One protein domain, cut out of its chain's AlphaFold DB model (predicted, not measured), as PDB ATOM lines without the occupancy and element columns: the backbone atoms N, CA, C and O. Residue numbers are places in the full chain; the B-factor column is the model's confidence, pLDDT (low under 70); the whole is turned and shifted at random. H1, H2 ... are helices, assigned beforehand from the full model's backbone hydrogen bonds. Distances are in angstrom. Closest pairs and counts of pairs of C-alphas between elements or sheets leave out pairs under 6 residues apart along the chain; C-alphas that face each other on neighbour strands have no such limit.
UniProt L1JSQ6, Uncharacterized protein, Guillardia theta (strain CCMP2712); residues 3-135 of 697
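Overview. This is residues 3 to 135 of the 697 residues of an uncharacterized protein of Guillardia theta (strain CCMP2712) (UniProt L1JSQ6). Two long helices, H3 and H5, pack on each other at a steep tilt, and a third long helix, H1, slants past them; short H2 reaches from H1, which it touches with residues 47 to 48 alone, to H3, which it touches with residues 53 to 57, and short H4 packs on residues 24 to 29 of H1 at a wide angle of 74 degrees. The beginning of H1, residues 3 to 10, the end of H5, residues 130 to 135, and residues 93 to 98, where H3 ends and its link to H4 begins, stick out. The printed part has 133 residues with five named helices, H1 to H5 in that order, and no named strand: all helix. It is compact, with a radius of gyration of the C-alphas of 16.3 A, and spans 52 by 38 by 22 A.

Along the chain. H1, residues 3 to 31, begins at C-alpha 3 (-37.164, -23.808, -24.688) and is 42.5 A long. H2 is residues 47 to 58, 17.7 A. H3, residues 69 to 94, is 37.7 A long and begins at C-alpha 69 (-4.805, -13.788, -12.654). H4 is residues 102 to 107, 8.7 A. H5, residues 110 to 135, is 38.2 A long and ends at C-alpha 135 (-5.245, -20.638, -32.676).

Arrangement. H1 touches H2, the hub, with residues 11 to 15 alone, about perpendicular at 82 degrees; the closest C-alphas, of Arg 15 and Val 47, are 6.0 A apart. H2 touches H3 at 79 degrees, about perpendicular, closest at the C-alphas of Ala 53 and Ala 78, 4.8 A. H3 and H5 touch at a steep tilt of 39 degrees, opposite ways; their closest C-alphas, of Ala 77 and Tyr 118, are 5.0 A apart. H4 touches H1, closest at the C-alphas of Trp 105 and Ile 25, 5.1 A. H2 and H4 are apart. Every O i to N i+4 pair is within hydrogen-bond range in H3 and H4; H1 has 24 of 25, H2 5 of 8 and H5 21 of 22.

Size, cuts and confidence. The C-alphas of Ala 97 and Glu 135, the two farthest apart, are 55.2 A apart. The printed part has no cut. The link from H1 to H2 is long, with 15 residues. Mean pLDDT of the printed part is 86.6; residues 3 to 8 are under 70.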
ATOM      1  N   ASN A   3     -38.458 -24.276 -25.214       53.69
ATOM      2  CA  ASN A   3     -37.164 -23.808 -24.688       53.69
ATOM      3  C   ASN A   3     -36.555 -22.551 -25.365       53.69
ATOM      4  O   ASN A   3     -35.695 -21.890 -24.786       53.69
ATOM      5  N   ARG A   4     -36.950 -22.190 -26.600       47.00
ATOM      6  CA  ARG A   4     -36.372 -21.019 -27.313       47.00
ATOM      7  C   ARG A   4     -37.053 -19.708 -26.935       47.00
ATOM      8  O   ARG A   4     -36.367 -18.704 -26.750       47.00
ATOM      9  N   SER A   5     -38.377 -19.725 -26.812       52.22
ATOM     10  CA  SER A   5     -39.150 -18.535 -26.467       52.22
ATOM     11  C   SER A   5     -38.809 -18.088 -25.050       52.22
ATOM     12  O   SER A   5     -38.344 -16.966 -24.891       52.22
ATOM     13  N   GLN A   6     -38.892 -18.976 -24.047       59.44
ATOM     14  CA  GLN A   6     -38.563 -18.661 -22.645       59.44
ATOM     15  C   GLN A   6     -37.165 -18.039 -22.472       59.44
ATOM     16  O   GLN A   6     -37.029 -17.032 -21.785       59.44
ATOM     17  N   LYS A   7     -36.134 -18.548 -23.167       59.97
ATOM     18  CA  LYS A   7     -34.780 -17.962 -23.140       59.97
ATOM     19  C   LYS A   7     -34.730 -16.526 -23.681       59.97
ATOM     20  O   LYS A   7     -33.978 -15.708 -23.157       59.97
ATOM     21  N   LYS A   8     -35.516 -16.204 -24.717       68.19
ATOM     22  CA  LYS A   8     -35.610 -14.835 -25.253       68.19
ATOM     23  C   LYS A   8     -36.316 -13.893 -24.271       68.19
ATOM     24  O   LYS A   8     -35.849 -12.769 -24.114       68.19
ATOM     25  N   TRP A   9     -37.364 -14.361 -23.582       78.12
ATOM     26  CA  TRP A   9     -38.059 -13.592 -22.538       78.12
ATOM     27  C   TRP A   9     -37.121 -13.257 -21.379       78.12
ATOM     28  O   TRP A   9     -36.955 -12.087 -21.067       78.12
ATOM     29  N   VAL A  10     -36.395 -14.243 -20.839       81.56
ATOM     30  CA  VAL A  10     -35.466 -14.019 -19.716       81.56
ATOM     31  C   VAL A  10     -34.386 -12.987 -20.056       81.56
ATOM     32  O   VAL A  10     -34.156 -12.069 -19.277       81.56
ATOM     33  N   VAL A  11     -33.747 -13.082 -21.229       84.19
ATOM     34  CA  VAL A  11     -32.699 -12.117 -21.626       84.19
ATOM     35  C   VAL A  11     -33.274 -10.710 -21.819       84.19
ATOM     36  O   VAL A  11     -32.625  -9.725 -21.464       84.19
ATOM     37  N   ARG A  12     -34.478 -10.601 -22.390       86.06
ATOM     38  CA  ARG A  12     -35.151  -9.317 -22.612       86.06
ATOM     39  C   ARG A  12     -35.598  -8.689 -21.291       86.06
ATOM     40  O   ARG A  12     -35.322  -7.521 -21.052       86.06
ATOM     41  N   ASP A  13     -36.246  -9.451 -20.426       87.88
ATOM     42  CA  ASP A  13     -36.800  -8.940 -19.174       87.88
ATOM     43  C   ASP A  13     -35.672  -8.598 -18.189       87.88
ATOM     44  O   ASP A  13     -35.706  -7.546 -17.551       87.88
ATOM     45  N   PHE A  14     -34.595  -9.392 -18.165       89.19
ATOM     46  CA  PHE A  14     -33.388  -9.066 -17.404       89.19
ATOM     47  C   PHE A  14     -32.701  -7.792 -17.925       89.19
ATOM     48  O   PHE A  14     -32.257  -6.961 -17.133       89.19
ATOM     49  N   ARG A  15     -32.678  -7.569 -19.250       89.69
ATOM     50  CA  ARG A  15     -32.223  -6.291 -19.831       89.69
ATOM     51  C   ARG A  15     -33.040  -5.119 -19.298       89.69
ATOM     52  O   ARG A  15     -32.459  -4.119 -18.877       89.69
ATOM     53  N   HIS A  16     -34.365  -5.229 -19.340       90.12
ATOM     54  CA  HIS A  16     -35.263  -4.169 -18.885       90.12
ATOM     55  C   HIS A  16     -35.100  -3.886 -17.393       90.12
ATOM     56  O   HIS A  16     -35.034  -2.720 -17.007       90.12
ATOM     57  N   LEU A  17     -34.958  -4.927 -16.570       90.56
ATOM     58  CA  LEU A  17     -34.707  -4.783 -15.139       90.56
ATOM     59  C   LEU A  17     -33.432  -3.975 -14.877       90.56
ATOM     60  O   LEU A  17     -33.475  -2.954 -14.197       90.56
ATOM     61  N   ILE A  18     -32.307  -4.393 -15.459       91.75
ATOM     62  CA  ILE A  18     -31.010  -3.759 -15.196       91.75
ATOM     63  C   ILE A  18     -30.963  -2.331 -15.746       91.75
ATOM     64  O   ILE A  18     -30.503  -1.428 -15.055       91.75
ATOM     65  N   THR A  19     -31.479  -2.093 -16.954       90.81
ATOM     66  CA  THR A  19     -31.546  -0.731 -17.520       90.81
ATOM     67  C   THR A  19     -32.433   0.198 -16.688       90.81
ATOM     68  O   THR A  19     -32.073   1.357 -16.484       90.81
ATOM     69  N   SER A  20     -33.535  -0.314 -16.131       91.56
ATOM     70  CA  SER A  20     -34.391   0.446 -15.211       91.56
ATOM     71  C   SER A  20     -33.677   0.761 -13.896       91.56
ATOM     72  O   SER A  20     -33.745   1.893 -13.427       91.56
ATOM     73  N   ILE A  21     -32.949  -0.206 -13.324       91.31
ATOM     74  CA  ILE A  21     -32.138  -0.005 -12.113       91.31
ATOM     75  C   ILE A  21     -31.085   1.084 -12.349       91.31
ATOM     76  O   ILE A  21     -31.008   2.028 -11.565       91.31
ATOM     77  N   ILE A  22     -30.328   1.001 -13.450       91.19
ATOM     78  CA  ILE A  22     -29.315   2.005 -13.817       91.19
ATOM     79  C   ILE A  22     -29.950   3.399 -13.895       91.19
ATOM     80  O   ILE A  22     -29.465   4.333 -13.255       91.19
ATOM     81  N   PHE A  23     -31.065   3.526 -14.619       91.19
ATOM     82  CA  PHE A  23     -31.767   4.799 -14.782       91.19
ATOM     83  C   PHE A  23     -32.256   5.377 -13.446       91.19
ATOM     84  O   PHE A  23     -32.096   6.571 -13.191       91.19
ATOM     85  N   LEU A  24     -32.845   4.548 -12.582       91.19
ATOM     86  CA  LEU A  24     -33.381   4.988 -11.292       91.19
ATOM     87  C   LEU A  24     -32.274   5.440 -10.333       91.19
ATOM     88  O   LEU A  24     -32.429   6.479  -9.687       91.19
ATOM     89  N   ILE A  25     -31.143   4.728 -10.297       90.25
ATOM     90  CA  ILE A  25     -29.963   5.116  -9.512       90.25
ATOM     91  C   ILE A  25     -29.414   6.458 -10.017       90.25
ATOM     92  O   ILE A  25     -29.289   7.404  -9.238       90.25
ATOM     93  N   GLN A  26     -29.161   6.588 -11.324       89.56
ATOM     94  CA  GLN A  26     -28.640   7.827 -11.917       89.56
ATOM     95  C   GLN A  26     -29.582   9.015 -11.673       89.56
ATOM     96  O   GLN A  26     -29.145  10.090 -11.257       89.56
ATOM     97  N   ARG A  27     -30.895   8.816 -11.840       89.50
ATOM     98  CA  ARG A  27     -31.907   9.847 -11.569       89.50
ATOM     99  C   ARG A  27     -31.906  10.286 -10.103       89.50
ATOM    100  O   ARG A  27     -32.077  11.475  -9.833       89.50
ATOM    101  N   ALA A  28     -31.741   9.357  -9.161       88.50
ATOM    102  CA  ALA A  28     -31.695   9.670  -7.735       88.50
ATOM    103  C   ALA A  28     -30.441  10.474  -7.358       88.50
ATOM    104  O   ALA A  28     -30.556  11.433  -6.593       88.50
ATOM    105  N   ILE A  29     -29.281  10.130  -7.935       87.50
ATOM    106  CA  ILE A  29     -28.002  10.838  -7.751       87.50
ATOM    107  C   ILE A  29     -28.108  12.282  -8.261       87.50
ATOM    108  O   ILE A  29     -27.863  13.217  -7.498       87.50
ATOM    109  N   VAL A  30     -28.573  12.470  -9.504       86.56
ATOM    110  CA  VAL A  30     -28.728  13.803 -10.119       86.56
ATOM    111  C   VAL A  30     -29.686  14.677  -9.312       86.56
ATOM    112  O   VAL A  30     -29.379  15.828  -9.012       86.56
ATOM    113  N   LYS A  31     -30.829  14.129  -8.883       87.88
ATOM    114  CA  LYS A  31     -31.784  14.875  -8.050       87.88
ATOM    115  C   LYS A  31     -31.247  15.230  -6.654       87.88
ATOM    116  O   LYS A  31     -31.827  16.095  -6.009       87.88
ATOM    117  N   ARG A  32     -30.193  14.564  -6.162       85.19
ATOM    118  CA  ARG A  32     -29.498  14.930  -4.911       85.19
ATOM    119  C   ARG A  32     -28.400  15.982  -5.130       85.19
ATOM    120  O   ARG A  32     -27.760  16.369  -4.160       85.19
ATOM    121  N   GLY A  33     -28.178  16.434  -6.367       82.00
ATOM    122  CA  GLY A  33     -27.129  17.401  -6.706       82.00
ATOM    123  C   GLY A  33     -25.713  16.821  -6.668       82.00
ATOM    124  O   GLY A  33     -24.751  17.576  -6.582       82.00
ATOM    125  N   LEU A  34     -25.572  15.493  -6.699       82.31
ATOM    126  CA  LEU A  34     -24.271  14.826  -6.704       82.31
ATOM    127  C   LEU A  34     -23.756  14.682  -8.150       82.31
ATOM    128  O   LEU A  34     -24.543  14.297  -9.022       82.31
ATOM    129  N   PRO A  35     -22.464  14.951  -8.423       81.81
ATOM    130  CA  PRO A  35     -21.881  14.714  -9.741       81.81
ATOM    131  C   PRO A  35     -21.774  13.209 -10.018       81.81
ATOM    132  O   PRO A  35     -21.468  12.433  -9.110       81.81
ATOM    133  N   LEU A  36     -22.037  12.818 -11.268       80.12
ATOM    134  CA  LEU A  36     -21.768  11.480 -11.803       80.12
ATOM    135  C   LEU A  36     -20.360  11.463 -12.392       80.12
ATOM    136  O   LEU A  36     -20.049  12.284 -13.259       80.12
ATOM    137  N   ASP A  37     -19.542  10.517 -11.949       81.06
ATOM    138  CA  ASP A  37     -18.194  10.339 -12.479       81.06
ATOM    139  C   ASP A  37     -18.216   9.517 -13.781       81.06
ATOM    140  O   ASP A  37     -19.174   8.796 -14.084       81.06
ATOM    141  N   LYS A  38     -17.150   9.615 -14.587       76.38
ATOM    142  CA  LYS A  38     -17.048   8.892 -15.874       76.38
ATOM    143  C   LYS A  38     -17.082   7.367 -15.709       76.38
ATOM    144  O   LYS A  38     -17.527   6.661 -16.606       76.38
ATOM    145  N   ASP A  39     -16.619   6.845 -14.578       77.88
ATOM    146  CA  ASP A  39     -16.665   5.419 -14.236       77.88
ATOM    147  C   ASP A  39     -18.051   4.954 -13.748       77.88
ATOM    148  O   ASP A  39     -18.269   3.755 -13.567       77.88
ATOM    149  N   GLU A  40     -19.013   5.870 -13.608       80.50
ATOM    150  CA  GLU A  40     -20.400   5.607 -13.197       80.50
ATOM    151  C   GLU A  40     -21.406   5.765 -14.347       80.50
ATOM    152  O   GLU A  40     -22.568   5.353 -14.249       80.50
ATOM    153  N   THR A  41     -20.967   6.334 -15.470       80.25
ATOM    154  CA  THR A  41     -21.727   6.325 -16.718       80.25
ATOM    155  C   THR A  41     -21.602   4.954 -17.376       80.25
ATOM    156  O   THR A  41     -20.534   4.568 -17.842       80.25
ATOM    157  N   VAL A  42     -22.696   4.193 -17.379       76.50
ATOM    158  CA  VAL A  42     -22.765   2.869 -18.014       76.50
ATOM    159  C   VAL A  42     -23.214   3.046 -19.466       76.50
ATOM    160  O   VAL A  42     -24.351   3.447 -19.719       76.50
ATOM    161  N   GLU A  43     -22.326   2.757 -20.416       75.19
ATOM    162  CA  GLU A  43     -22.639   2.747 -21.852       75.19
ATOM    163  C   GLU A  43     -23.490   1.522 -22.251       75.19
ATOM    164  O   GLU A  43     -23.866   0.692 -21.418       75.19
ATOM    165  N   GLN A  44     -23.826   1.375 -23.538       78.44
ATOM    166  CA  GLN A  44     -24.506   0.168 -24.020       78.44
ATOM    167  C   GLN A  44     -23.684  -1.091 -23.709       78.44
ATOM    168  O   GLN A  44     -22.536  -1.225 -24.122       78.44
ATOM    169  N   PHE A  45     -24.308  -2.057 -23.031       83.94
ATOM    170  CA  PHE A  45     -23.664  -3.304 -22.625       83.94
ATOM    171  C   PHE A  45     -24.403  -4.541 -23.146       83.94
ATOM    172  O   PHE A  45     -25.622  -4.556 -23.357       83.94
ATOM    173  N   ASN A  46     -23.659  -5.635 -23.318       87.38
ATOM    174  CA  ASN A  46     -24.238  -6.919 -23.688       87.38
ATOM    175  C   ASN A  46     -24.787  -7.637 -22.447       87.38
ATOM    176  O   ASN A  46     -24.045  -8.149 -21.616       87.38
ATOM    177  N   VAL A  47     -26.111  -7.748 -22.359       88.38
ATOM    178  CA  VAL A  47     -26.803  -8.399 -21.233       88.38
ATOM    179  C   VAL A  47     -26.386  -9.854 -21.018       88.38
ATOM    180  O   VAL A  47     -26.401 -10.327 -19.887       88.38
ATOM    181  N   ARG A  48     -25.966 -10.573 -22.066       88.81
ATOM    182  CA  ARG A  48     -25.465 -11.946 -21.901       88.81
ATOM    183  C   ARG A  48     -24.140 -11.988 -21.144       88.81
ATOM    184  O   ARG A  48     -23.937 -12.923 -20.382       88.81
ATOM    185  N   VAL A  49     -23.285 -10.981 -21.326       90.25
ATOM    186  CA  VAL A  49     -22.044 -10.831 -20.553       90.25
ATOM    187  C   VAL A  49     -22.392 -10.593 -19.088       90.25
ATOM    188  O   VAL A  49     -21.897 -11.297 -18.225       90.25
ATOM    189  N   LEU A  50     -23.351  -9.710 -18.804       89.75
ATOM    190  CA  LEU A  50     -23.827  -9.501 -17.434       89.75
ATOM    191  C   LEU A  50     -24.392 -10.783 -16.796       89.75
ATOM    192  O   LEU A  50     -24.084 -11.099 -15.652       89.75
ATOM    193  N   MET A  51     -25.199 -11.551 -17.534       90.12
ATOM    194  CA  MET A  51     -25.721 -12.832 -17.046       90.12
ATOM    195  C   MET A  51     -24.609 -13.861 -16.794       90.12
ATOM    196  O   MET A  51     -24.761 -14.714 -15.918       90.12
ATOM    197  N   ALA A  52     -23.491 -13.781 -17.521       91.50
ATOM    198  CA  ALA A  52     -22.344 -14.655 -17.302       91.50
ATOM    199  C   ALA A  52     -21.705 -14.442 -15.921       91.50
ATOM    200  O   ALA A  52     -21.156 -15.399 -15.383       91.50
ATOM    201  N   ALA A  53     -21.860 -13.272 -15.285       93.31
ATOM    202  CA  ALA A  53     -21.391 -13.038 -13.916       93.31
ATOM    203  C   ALA A  53     -21.966 -14.072 -12.930       93.31
ATOM    204  O   ALA A  53     -21.249 -14.608 -12.088       93.31
ATOM    205  N   PHE A  54     -23.243 -14.442 -13.084       92.12
ATOM    206  CA  PHE A  54     -23.862 -15.480 -12.257       92.12
ATOM    207  C   PHE A  54     -23.267 -16.865 -12.523       92.12
ATOM    208  O   PHE A  54     -23.133 -17.657 -11.593       92.12
ATOM    209  N   LEU A  55     -22.906 -17.180 -13.768       91.06
ATOM    210  CA  LEU A  55     -22.254 -18.452 -14.092       91.06
ATOM    211  C   LEU A  55     -20.840 -18.505 -13.514       91.06
ATOM    212  O   LEU A  55     -20.491 -19.497 -12.881       91.06
ATOM    213  N   VAL A  56     -20.080 -17.419 -13.649       92.94
ATOM    214  CA  VAL A  56     -18.722 -17.280 -13.109       92.94
ATOM    215  C   VAL A  56     -18.704 -17.476 -11.591       92.94
ATOM    216  O   VAL A  56     -17.863 -18.208 -11.080       92.94
ATOM    217  N   VAL A  57     -19.657 -16.879 -10.869       92.44
ATOM    218  CA  VAL A  57     -19.729 -16.988  -9.402       92.44
ATOM    219  C   VAL A  57     -20.149 -18.386  -8.947       92.44
ATOM    220  O   VAL A  57     -19.571 -18.924  -8.009       92.44
ATOM    221  N   ASN A  58     -21.153 -18.990  -9.590       89.69
ATOM    222  CA  ASN A  58     -21.724 -20.252  -9.105       89.69
ATOM    223  C   ASN A  58     -21.011 -21.499  -9.652       89.69
ATOM    224  O   ASN A  58     -21.093 -22.564  -9.043       89.69
ATOM    225  N   ARG A  59     -20.368 -21.407 -10.824       89.12
ATOM    226  CA  ARG A  59     -19.683 -22.522 -11.502       89.12
ATOM    227  C   ARG A  59     -18.413 -22.045 -12.225       89.12
ATOM    228  O   ARG A  59     -18.341 -22.138 -13.454       89.12
ATOM    229  N   PRO A  60     -17.386 -21.584 -11.489       84.88
ATOM    230  CA  PRO A  60     -16.153 -21.062 -12.086       84.88
ATOM    231  C   PRO A  60     -15.411 -22.107 -12.932       84.88
ATOM    232  O   PRO A  60     -14.998 -21.804 -14.046       84.88
ATOM    233  N   GLY A  61     -15.340 -23.367 -12.481       79.06
ATOM    234  CA  GLY A  61     -14.718 -24.462 -13.250       79.06
ATOM    235  C   GLY A  61     -15.494 -24.874 -14.509       79.06
ATOM    236  O   GLY A  61     -15.009 -25.650 -15.322       79.06
ATOM    237  N   SER A  62     -16.715 -24.364 -14.681       81.56
ATOM    238  CA  SER A  62     -17.473 -24.473 -15.926       81.56
ATOM    239  C   SER A  62     -17.397 -23.199 -16.752       81.56
ATOM    240  O   SER A  62     -18.213 -23.079 -17.651       81.56
ATOM    241  N   CYS A  63     -16.549 -22.227 -16.419       82.94
ATOM    242  CA  CYS A  63     -16.364 -20.976 -17.163       82.94
ATOM    243  C   CYS A  63     -14.918 -20.792 -17.614       82.94
ATOM    244  O   CYS A  63     -14.681 -20.293 -18.710       82.94
ATOM    245  N   PHE A  64     -13.977 -21.215 -16.774       84.44
ATOM    246  CA  PHE A  64     -12.552 -21.048 -16.989       84.44
ATOM    247  C   PHE A  64     -11.853 -22.399 -17.122       84.44
ATOM    248  O   PHE A  64     -12.233 -23.374 -16.473       84.44
ATOM    249  N   GLU A  65     -10.826 -22.444 -17.968       78.12
ATOM    250  CA  GLU A  65      -9.964 -23.619 -18.145       78.12
ATOM    251  C   GLU A  65      -9.050 -23.836 -16.930       78.12
ATOM    252  O   GLU A  65      -8.861 -24.963 -16.479       78.12
ATOM    253  N   SER A  66      -8.522 -22.738 -16.391       75.69
ATOM    254  CA  SER A  66      -7.756 -22.646 -15.149       75.69
ATOM    255  C   SER A  66      -8.026 -21.295 -14.490       75.69
ATOM    256  O   SER A  66      -8.526 -20.371 -15.131       75.69
ATOM    257  N   ILE A  67      -7.734 -21.174 -13.194       75.94
ATOM    258  CA  ILE A  67      -7.967 -19.939 -12.441       75.94
ATOM    259  C   ILE A  67      -6.658 -19.136 -12.400       75.94
ATOM    260  O   ILE A  67      -5.898 -19.191 -11.436       75.94
ATOM    261  N   GLY A  68      -6.388 -18.404 -13.482       76.88
ATOM    262  CA  GLY A  68      -5.268 -17.472 -13.586       76.88
ATOM    263  C   GLY A  68      -5.571 -16.097 -12.986       76.88
ATOM    264  O   GLY A  68      -6.601 -15.868 -12.351       76.88
ATOM    265  N   HIS A  69      -4.656 -15.147 -13.180       82.44
ATOM    266  CA  HIS A  69      -4.805 -13.788 -12.654       82.44
ATOM    267  C   HIS A  69      -6.021 -13.051 -13.247       82.44
ATOM    268  O   HIS A  69      -6.789 -12.445 -12.498       82.44
ATOM    269  N   LEU A  70      -6.238 -13.134 -14.565       86.25
ATOM    270  CA  LEU A  70      -7.382 -12.494 -15.229       86.25
ATOM    271  C   LEU A  70      -8.704 -13.144 -14.802       86.25
ATOM    272  O   LEU A  70      -9.665 -12.445 -14.485       86.25
ATOM    273  N   GLU A  71      -8.741 -14.470 -14.698       89.56
ATOM    274  CA  GLU A  71      -9.904 -15.222 -14.229       89.56
ATOM    275  C   GLU A  71     -10.251 -14.879 -12.777       89.56
ATOM    276  O   GLU A  71     -11.422 -14.632 -12.480       89.56
ATOM    277  N   LYS A  72      -9.250 -14.773 -11.883       88.81
ATOM    278  CA  LYS A  72      -9.434 -14.316 -10.490       88.81
ATOM    279  C   LYS A  72     -10.026 -12.904 -10.448       88.81
ATOM    280  O   LYS A  72     -10.963 -12.658  -9.689       88.81
ATOM    281  N   GLN A  73      -9.548 -11.986 -11.293       91.00
ATOM    282  CA  GLN A  73     -10.097 -10.629 -11.377       91.00
ATOM    283  C   GLN A  73     -11.551 -10.604 -11.858       91.00
ATOM    284  O   GLN A  73     -12.376  -9.899 -11.275       91.00
ATOM    285  N   VAL A  74     -11.886 -11.380 -12.896       94.19
ATOM    286  CA  VAL A  74     -13.269 -11.504 -13.382       94.19
ATOM    287  C   VAL A  74     -14.157 -12.114 -12.308       94.19
ATOM    288  O   VAL A  74     -15.270 -11.636 -12.101       94.19
ATOM    289  N   GLN A  75     -13.678 -13.139 -11.602       93.81
ATOM    290  CA  GLN A  75     -14.428 -13.806 -10.544       93.81
ATOM    291  C   GLN A  75     -14.718 -12.868  -9.371       93.81
ATOM    292  O   GLN A  75     -15.857 -12.825  -8.904       93.81
ATOM    293  N   HIS A  76     -13.728 -12.089  -8.934       94.06
ATOM    294  CA  HIS A  76     -13.901 -11.103  -7.871       94.06
ATOM    295  C   HIS A  76     -14.887 -10.000  -8.284       94.06
ATOM    296  O   HIS A  76     -15.883  -9.775  -7.600       94.06
ATOM    297  N   ALA A  77     -14.700  -9.406  -9.469       95.31
ATOM    298  CA  ALA A  77     -15.608  -8.380  -9.986       95.31
ATOM    299  C   ALA A  77     -17.039  -8.911 -10.206       95.31
ATOM    300  O   ALA A  77     -18.017  -8.203  -9.964       95.31
ATOM    301  N   ALA A  78     -17.182 -10.169 -10.638       95.62
ATOM    302  CA  ALA A  78     -18.476 -10.828 -10.771       95.62
ATOM    303  C   ALA A  78     -19.141 -11.058  -9.408       95.62
ATOM    304  O   ALA A  78     -20.352 -10.874  -9.291       95.62
ATOM    305  N   ALA A  79     -18.377 -11.449  -8.382       95.50
ATOM    306  CA  ALA A  79     -18.889 -11.662  -7.031       95.50
ATOM    307  C   ALA A  79     -19.433 -10.363  -6.419       95.50
ATOM    308  O   ALA A  79     -20.554 -10.363  -5.900       95.50
ATOM    309  N   ASP A  80     -18.698  -9.259  -6.558       94.88
ATOM    310  CA  ASP A  80     -19.134  -7.933  -6.108       94.88
ATOM    311  C   ASP A  80     -20.420  -7.503  -6.821       94.88
ATOM    312  O   ASP A  80     -21.416  -7.147  -6.184       94.88
ATOM    313  N   LEU A  81     -20.439  -7.619  -8.151       94.94
ATOM    314  CA  LEU A  81     -21.585  -7.241  -8.971       94.94
ATOM    315  C   LEU A  81     -22.834  -8.071  -8.648       94.94
ATOM    316  O   LEU A  81     -23.924  -7.522  -8.480       94.94
ATOM    317  N   VAL A  82     -22.693  -9.393  -8.544       94.50
ATOM    318  CA  VAL A  82     -23.804 -10.298  -8.219       94.50
ATOM    319  C   VAL A  82     -24.333 -10.022  -6.810       94.50
ATOM    320  O   VAL A  82     -25.545 -10.078  -6.596       94.50
ATOM    321  N   THR A  83     -23.459  -9.689  -5.858       94.88
ATOM    322  CA  THR A  83     -23.861  -9.312  -4.496       94.88
ATOM    323  C   THR A  83     -24.700  -8.037  -4.507       94.88
ATOM    324  O   THR A  83     -25.798  -8.032  -3.946       94.88
ATOM    325  N   SER A  84     -24.266  -7.003  -5.228       93.50
ATOM    326  CA  SER A  84     -25.031  -5.760  -5.370       93.50
ATOM    327  C   SER A  84     -26.366  -5.964  -6.083       93.50
ATOM    328  O   SER A  84     -27.385  -5.440  -5.638       93.50
ATOM    329  N   ILE A  85     -26.418  -6.788  -7.138       93.06
ATOM    330  CA  ILE A  85     -27.687  -7.116  -7.809       93.06
ATOM    331  C   ILE A  85     -28.653  -7.803  -6.836       93.06
ATOM    332  O   ILE A  85     -29.834  -7.454  -6.809       93.06
ATOM    333  N   ARG A  86     -28.174  -8.746  -6.012       93.69
ATOM    334  CA  ARG A  86     -29.008  -9.414  -4.998       93.69
ATOM    335  C   ARG A  86     -29.534  -8.431  -3.953       93.69
ATOM    336  O   ARG A  86     -30.711  -8.506  -3.617       93.69
ATOM    337  N   GLN A  87     -28.705  -7.497  -3.484       92.94
ATOM    338  CA  GLN A  87     -29.121  -6.456  -2.534       92.94
ATOM    339  C   GLN A  87     -30.203  -5.542  -3.122       92.94
ATOM    340  O   GLN A  87     -31.211  -5.286  -2.464       92.94
ATOM    341  N   ILE A  88     -30.032  -5.100  -4.372       92.56
ATOM    342  CA  ILE A  88     -31.020  -4.269  -5.073       92.56
ATOM    343  C   ILE A  88     -32.337  -5.036  -5.242       92.56
ATOM    344  O   ILE A  88     -33.403  -4.502  -4.939       92.56
ATOM    345  N   CYS A  89     -32.281  -6.300  -5.672       91.31
ATOM    346  CA  CYS A  89     -33.479  -7.128  -5.833       91.31
ATOM    347  C   CYS A  89     -34.212  -7.330  -4.499       91.31
ATOM    348  O   CYS A  89     -35.424  -7.136  -4.452       91.31
ATOM    349  N   ALA A  90     -33.491  -7.618  -3.411       90.50
ATOM    350  CA  ALA A  90     -34.080  -7.744  -2.077       90.50
ATOM    351  C   ALA A  90     -34.739  -6.432  -1.609       90.50
ATOM    352  O   ALA A  90     -35.839  -6.449  -1.059       90.50
ATOM    353  N   GLY A  91     -34.114  -5.279  -1.874       88.69
ATOM    354  CA  GLY A  91     -34.708  -3.968  -1.595       88.69
ATOM    355  C   GLY A  91     -35.989  -3.708  -2.395       88.69
ATOM    356  O   GLY A  91     -36.972  -3.209  -1.850       88.69
ATOM    357  N   ILE A  92     -36.016  -4.095  -3.674       88.00
ATOM    358  CA  ILE A  92     -37.208  -3.998  -4.530       88.00
ATOM    359  C   ILE A  92     -38.316  -4.944  -4.048       88.00
ATOM    360  O   ILE A  92     -39.481  -4.555  -4.027       88.00
ATOM    361  N   GLU A  93     -37.992  -6.161  -3.623       88.19
ATOM    362  CA  GLU A  93     -38.977  -7.100  -3.072       88.19
ATOM    363  C   GLU A  93     -39.589  -6.580  -1.764       88.19
ATOM    364  O   GLU A  93     -40.815  -6.574  -1.616       88.19
ATOM    365  N   ASN A  94     -38.752  -6.037  -0.875       86.00
ATOM    366  CA  ASN A  94     -39.179  -5.399   0.373       86.00
ATOM    367  C   ASN A  94     -39.991  -4.114   0.140       86.00
ATOM    368  O   ASN A  94     -40.779  -3.715   1.002       86.00
ATOM    369  N   SER A  95     -39.875  -3.500  -1.043       82.50
ATOM    370  CA  SER A  95     -40.613  -2.277  -1.374       82.50
ATOM    371  C   SER A  95     -42.136  -2.446  -1.402       82.50
ATOM    372  O   SER A  95     -42.876  -1.468  -1.303       82.50
ATOM    373  N   ARG A  96     -42.612  -3.698  -1.473       78.19
ATOM    374  CA  ARG A  96     -44.034  -4.047  -1.340       78.19
ATOM    375  C   ARG A  96     -44.606  -3.686   0.034       78.19
ATOM    376  O   ARG A  96     -45.811  -3.479   0.134       78.19
ATOM    377  N   ALA A  97     -43.763  -3.623   1.066       74.88
ATOM    378  CA  ALA A  97     -44.143  -3.231   2.421       74.88
ATOM    379  C   ALA A  97     -43.778  -1.771   2.740       74.88
ATOM    380  O   ALA A  97     -44.518  -1.104   3.462       74.88
ATOM    381  N   GLN A  98     -42.666  -1.259   2.201       78.31
ATOM    382  CA  GLN A  98     -42.180   0.095   2.479       78.31
ATOM    383  C   GLN A  98     -41.609   0.744   1.205       78.31
ATOM    384  O   GLN A  98     -40.654   0.218   0.643       78.31
ATOM    385  N   PRO A  99     -42.153   1.871   0.713       83.56
ATOM    386  CA  PRO A  99     -41.742   2.430  -0.574       83.56
ATOM    387  C   PRO A  99     -40.276   2.883  -0.563       83.56
ATOM    388  O   PRO A  99     -39.830   3.548   0.371       83.56
ATOM    389  N   LEU A 100     -39.543   2.559  -1.634       86.50
ATOM    390  CA  LEU A 100     -38.142   2.959  -1.806       86.50
ATOM    391  C   LEU A 100     -38.019   4.482  -1.912       86.50
ATOM    392  O   LEU A 100     -38.655   5.119  -2.758       86.50
ATOM    393  N   THR A 101     -37.154   5.061  -1.088       86.56
ATOM    394  CA  THR A 101     -36.881   6.497  -1.070       86.56
ATOM    395  C   THR A 101     -35.791   6.879  -2.069       86.56
ATOM    396  O   THR A 101     -35.034   6.052  -2.583       86.56
ATOM    397  N   GLN A 102     -35.656   8.181  -2.331       84.38
ATOM    398  CA  GLN A 102     -34.548   8.701  -3.131       84.38
ATOM    399  C   GLN A 102     -33.178   8.417  -2.486       84.38
ATOM    400  O   GLN A 102     -32.190   8.248  -3.201       84.38
ATOM    401  N   HIS A 103     -33.119   8.341  -1.151       85.62
ATOM    402  CA  HIS A 103     -31.909   7.964  -0.430       85.62
ATOM    403  C   HIS A 103     -31.514   6.513  -0.746       85.62
ATOM    404  O   HIS A 103     -30.362   6.270  -1.102       85.62
ATOM    405  N   ASP A 104     -32.476   5.588  -0.730       86.81
ATOM    406  CA  ASP A 104     -32.245   4.161  -0.994       86.81
ATOM    407  C   ASP A 104     -31.695   3.935  -2.405       86.81
ATOM    408  O   ASP A 104     -30.642   3.319  -2.567       86.81
ATOM    409  N   TRP A 105     -32.311   4.549  -3.422       89.69
ATOM    410  CA  TRP A 105     -31.813   4.481  -4.801       89.69
ATOM    411  C   TRP A 105     -30.413   5.075  -4.963       89.69
ATOM    412  O   TRP A 105     -29.595   4.539  -5.707       89.69
ATOM    413  N   SER A 106     -30.106   6.167  -4.258       86.62
ATOM    414  CA  SER A 106     -28.761   6.753  -4.298       86.62
ATOM    415  C   SER A 106     -27.715   5.941  -3.524       86.62
ATOM    416  O   SER A 106     -26.531   6.039  -3.837       86.62
ATOM    417  N   SER A 107     -28.125   5.120  -2.548       89.69
ATOM    418  CA  SER A 107     -27.214   4.256  -1.781       89.69
ATOM    419  C   SER A 107     -26.622   3.131  -2.636       89.69
ATOM    420  O   SER A 107     -25.499   2.697  -2.394       89.69
ATOM    421  N   TRP A 108     -27.320   2.730  -3.706       92.75
ATOM    422  CA  TRP A 108     -26.851   1.737  -4.675       92.75
ATOM    423  C   TRP A 108     -25.920   2.304  -5.752       92.75
ATOM    424  O   TRP A 108     -25.581   1.597  -6.696       92.75
ATOM    425  N   ARG A 109     -25.436   3.545  -5.609       91.06
ATOM    426  CA  ARG A 109     -24.413   4.143  -6.487       91.06
ATOM    427  C   ARG A 109     -23.215   3.213  -6.793       91.06
ATOM    428  O   ARG A 109     -22.851   3.143  -7.968       91.06
ATOM    429  N   PRO A 110     -22.653   2.434  -5.836       91.81
ATOM    430  CA  PRO A 110     -21.535   1.520  -6.111       91.81
ATOM    431  C   PRO A 110     -21.801   0.479  -7.208       91.81
ATOM    432  O   PRO A 110     -20.860   0.053  -7.878       91.81
ATOM    433  N   PHE A 111     -23.065   0.102  -7.437       93.62
ATOM    434  CA  PHE A 111     -23.448  -0.847  -8.486       93.62
ATOM    435  C   PHE A 111     -23.014  -0.385  -9.884       93.62
ATOM    436  O   PHE A 111     -22.554  -1.206 -10.675       93.62
ATOM    437  N   LEU A 112     -23.116   0.916 -10.188       91.25
ATOM    438  CA  LEU A 112     -22.750   1.456 -11.503       91.25
ATOM    439  C   LEU A 112     -21.257   1.245 -11.788       91.25
ATOM    440  O   LEU A 112     -20.883   0.739 -12.848       91.25
ATOM    441  N   LYS A 113     -20.414   1.544 -10.794       90.88
ATOM    442  CA  LYS A 113     -18.967   1.337 -10.866       90.88
ATOM    443  C   LYS A 113     -18.613  -0.144 -10.960       90.88
ATOM    444  O   LYS A 113     -17.819  -0.528 -11.811       90.88
ATOM    445  N   GLN A 114     -19.223  -0.992 -10.133       93.44
ATOM    446  CA  GLN A 114     -18.983  -2.440 -10.153       93.44
ATOM    447  C   GLN A 114     -19.385  -3.081 -11.485       93.44
ATOM    448  O   GLN A 114     -18.688  -3.971 -11.968       93.44
ATOM    449  N   LEU A 115     -20.471  -2.611 -12.106       92.56
ATOM    450  CA  LEU A 115     -20.886  -3.065 -13.429       92.56
ATOM    451  C   LEU A 115     -19.826  -2.732 -14.484       92.56
ATOM    452  O   LEU A 115     -19.413  -3.620 -15.228       92.56
ATOM    453  N   ASN A 116     -19.345  -1.489 -14.516       91.69
ATOM    454  CA  ASN A 116     -18.285  -1.077 -15.438       91.69
ATOM    455  C   ASN A 116     -16.969  -1.830 -15.180       91.69
ATOM    456  O   ASN A 116     -16.335  -2.292 -16.128       91.69
ATOM    457  N   VAL A 117     -16.595  -2.038 -13.911       93.62
ATOM    458  CA  VAL A 117     -15.419  -2.838 -13.530       93.62
ATOM    459  C   VAL A 117     -15.555  -4.275 -14.026       93.62
ATOM    460  O   VAL A 117     -14.634  -4.779 -14.662       93.62
ATOM    461  N   TYR A 118     -16.693  -4.935 -13.803       94.81
ATOM    462  CA  TYR A 118     -16.915  -6.293 -14.300       94.81
ATOM    463  C   TYR A 118     -16.842  -6.367 -15.828       94.81
ATOM    464  O   TYR A 118     -16.177  -7.254 -16.356       94.81
ATOM    465  N   LEU A 119     -17.487  -5.440 -16.543       92.56
ATOM    466  CA  LEU A 119     -17.461  -5.417 -18.007       92.56
ATOM    467  C   LEU A 119     -16.038  -5.222 -18.549       92.56
ATOM    468  O   LEU A 119     -15.664  -5.895 -19.510       92.56
ATOM    469  N   ALA A 120     -15.244  -4.356 -17.914       91.75
ATOM    470  CA  ALA A 120     -13.838  -4.161 -18.249       91.75
ATOM    471  C   ALA A 120     -13.021  -5.436 -17.993       91.75
ATOM    472  O   ALA A 120     -12.434  -5.970 -18.929       91.75
ATOM    473  N   ARG A 121     -13.081  -6.008 -16.780       93.00
ATOM    474  CA  ARG A 121     -12.350  -7.247 -16.445       93.00
ATOM    475  C   ARG A 121     -12.751  -8.415 -17.339       93.00
ATOM    476  O   ARG A 121     -11.898  -9.185 -17.765       93.00
ATOM    477  N   PHE A 122     -14.042  -8.545 -17.651       93.38
ATOM    478  CA  PHE A 122     -14.531  -9.581 -18.555       93.38
ATOM    479  C   PHE A 122     -13.957  -9.403 -19.960       93.38
ATOM    480  O   PHE A 122     -13.586 -10.391 -20.583       93.38
ATOM    481  N   LYS A 123     -13.856  -8.166 -20.459       90.94
ATOM    482  CA  LYS A 123     -13.226  -7.874 -21.753       90.94
ATOM    483  C   LYS A 123     -11.728  -8.189 -21.732       90.94
ATOM    484  O   LYS A 123     -11.257  -8.842 -22.660       90.94
ATOM    485  N   ASP A 124     -11.023  -7.783 -20.677       90.44
ATOM    486  CA  ASP A 124      -9.581  -8.008 -20.509       90.44
ATOM    487  C   ASP A 124      -9.231  -9.502 -20.491       90.44
ATOM    488  O   ASP A 124      -8.235  -9.910 -21.077       90.44
ATOM    489  N   TRP A 125     -10.078 -10.330 -19.871       91.06
ATOM    490  CA  TRP A 125      -9.961 -11.791 -19.917       91.06
ATOM    491  C   TRP A 125     -10.364 -12.380 -21.275       91.06
ATOM    492  O   TRP A 125      -9.707 -13.277 -21.801       91.06
ATOM    493  N   LYS A 126     -11.456 -11.881 -21.859       90.12
ATOM    494  CA  LYS A 126     -12.072 -12.475 -23.045       90.12
ATOM    495  C   LYS A 126     -11.178 -12.397 -24.285       90.12
ATOM    496  O   LYS A 126     -11.124 -13.358 -25.040       90.12
ATOM    497  N   VAL A 127     -10.507 -11.268 -24.514       88.06
ATOM    498  CA  VAL A 127      -9.668 -11.054 -25.710       88.06
ATOM    499  C   VAL A 127      -8.550 -12.104 -25.849       88.06
ATOM    500  O   VAL A 127      -8.496 -12.762 -26.892       88.06
ATOM    501  N   PRO A 128      -7.678 -12.319 -24.843       87.38
ATOM    502  CA  PRO A 128      -6.644 -13.346 -24.936       87.38
ATOM    503  C   PRO A 128      -7.226 -14.767 -24.981       87.38
ATOM    504  O   PRO A 128      -6.674 -15.619 -25.676       87.38
ATOM    505  N   ASP A 129      -8.355 -15.032 -24.310       88.25
ATOM    506  CA  ASP A 129      -9.008 -16.348 -24.367       88.25
ATOM    507  C   ASP A 129      -9.586 -16.656 -25.764       88.25
ATOM    508  O   ASP A 129      -9.405 -17.765 -26.274       88.25
ATOM    509  N   GLU A 130     -10.194 -15.671 -26.437       89.38
ATOM    510  CA  GLU A 130     -10.665 -15.801 -27.825       89.38
ATOM    511  C   GLU A 130      -9.509 -16.032 -28.802       89.38
ATOM    512  O   GLU A 130      -9.632 -16.871 -29.699       89.38
ATOM    513  N   HIS A 131      -8.381 -15.337 -28.624       88.81
ATOM    514  CA  HIS A 131      -7.191 -15.542 -29.452       88.81
ATOM    515  C   HIS A 131      -6.623 -16.956 -29.273       88.81
ATOM    516  O   HIS A 131      -6.522 -17.701 -30.249       88.81
ATOM    517  N   LYS A 132      -6.373 -17.370 -28.022       89.94
ATOM    518  CA  LYS A 132      -5.935 -18.731 -27.668       89.94
ATOM    519  C   LYS A 132      -6.851 -19.791 -28.284       89.94
ATOM    520  O   LYS A 132      -6.391 -20.756 -28.891       89.94
ATOM    521  N   LEU A 133      -8.166 -19.619 -28.152       89.50
ATOM    522  CA  LEU A 133      -9.138 -20.563 -28.695       89.50
ATOM    523  C   LEU A 133      -9.134 -20.590 -30.232       89.50
ATOM    524  O   LEU A 133      -9.283 -21.659 -30.825       89.50
ATOM    525  N   THR A 134      -8.949 -19.440 -30.875       90.19
ATOM    526  CA  THR A 134      -8.859 -19.341 -32.336       90.19
ATOM    527  C   THR A 134      -7.643 -20.095 -32.866       90.19
ATOM    528  O   THR A 134      -7.800 -20.907 -33.778       90.19
ATOM    529  N   GLU A 135      -6.462 -19.916 -32.268       89.81
ATOM    530  CA  GLU A 135      -5.245 -20.638 -32.676       89.81
ATOM    531  C   GLU A 135      -5.386 -22.155 -32.486       89.81
ATOM    532  O   GLU A 135      -5.089 -22.936 -33.391       89.81
TER     533      GLU A 135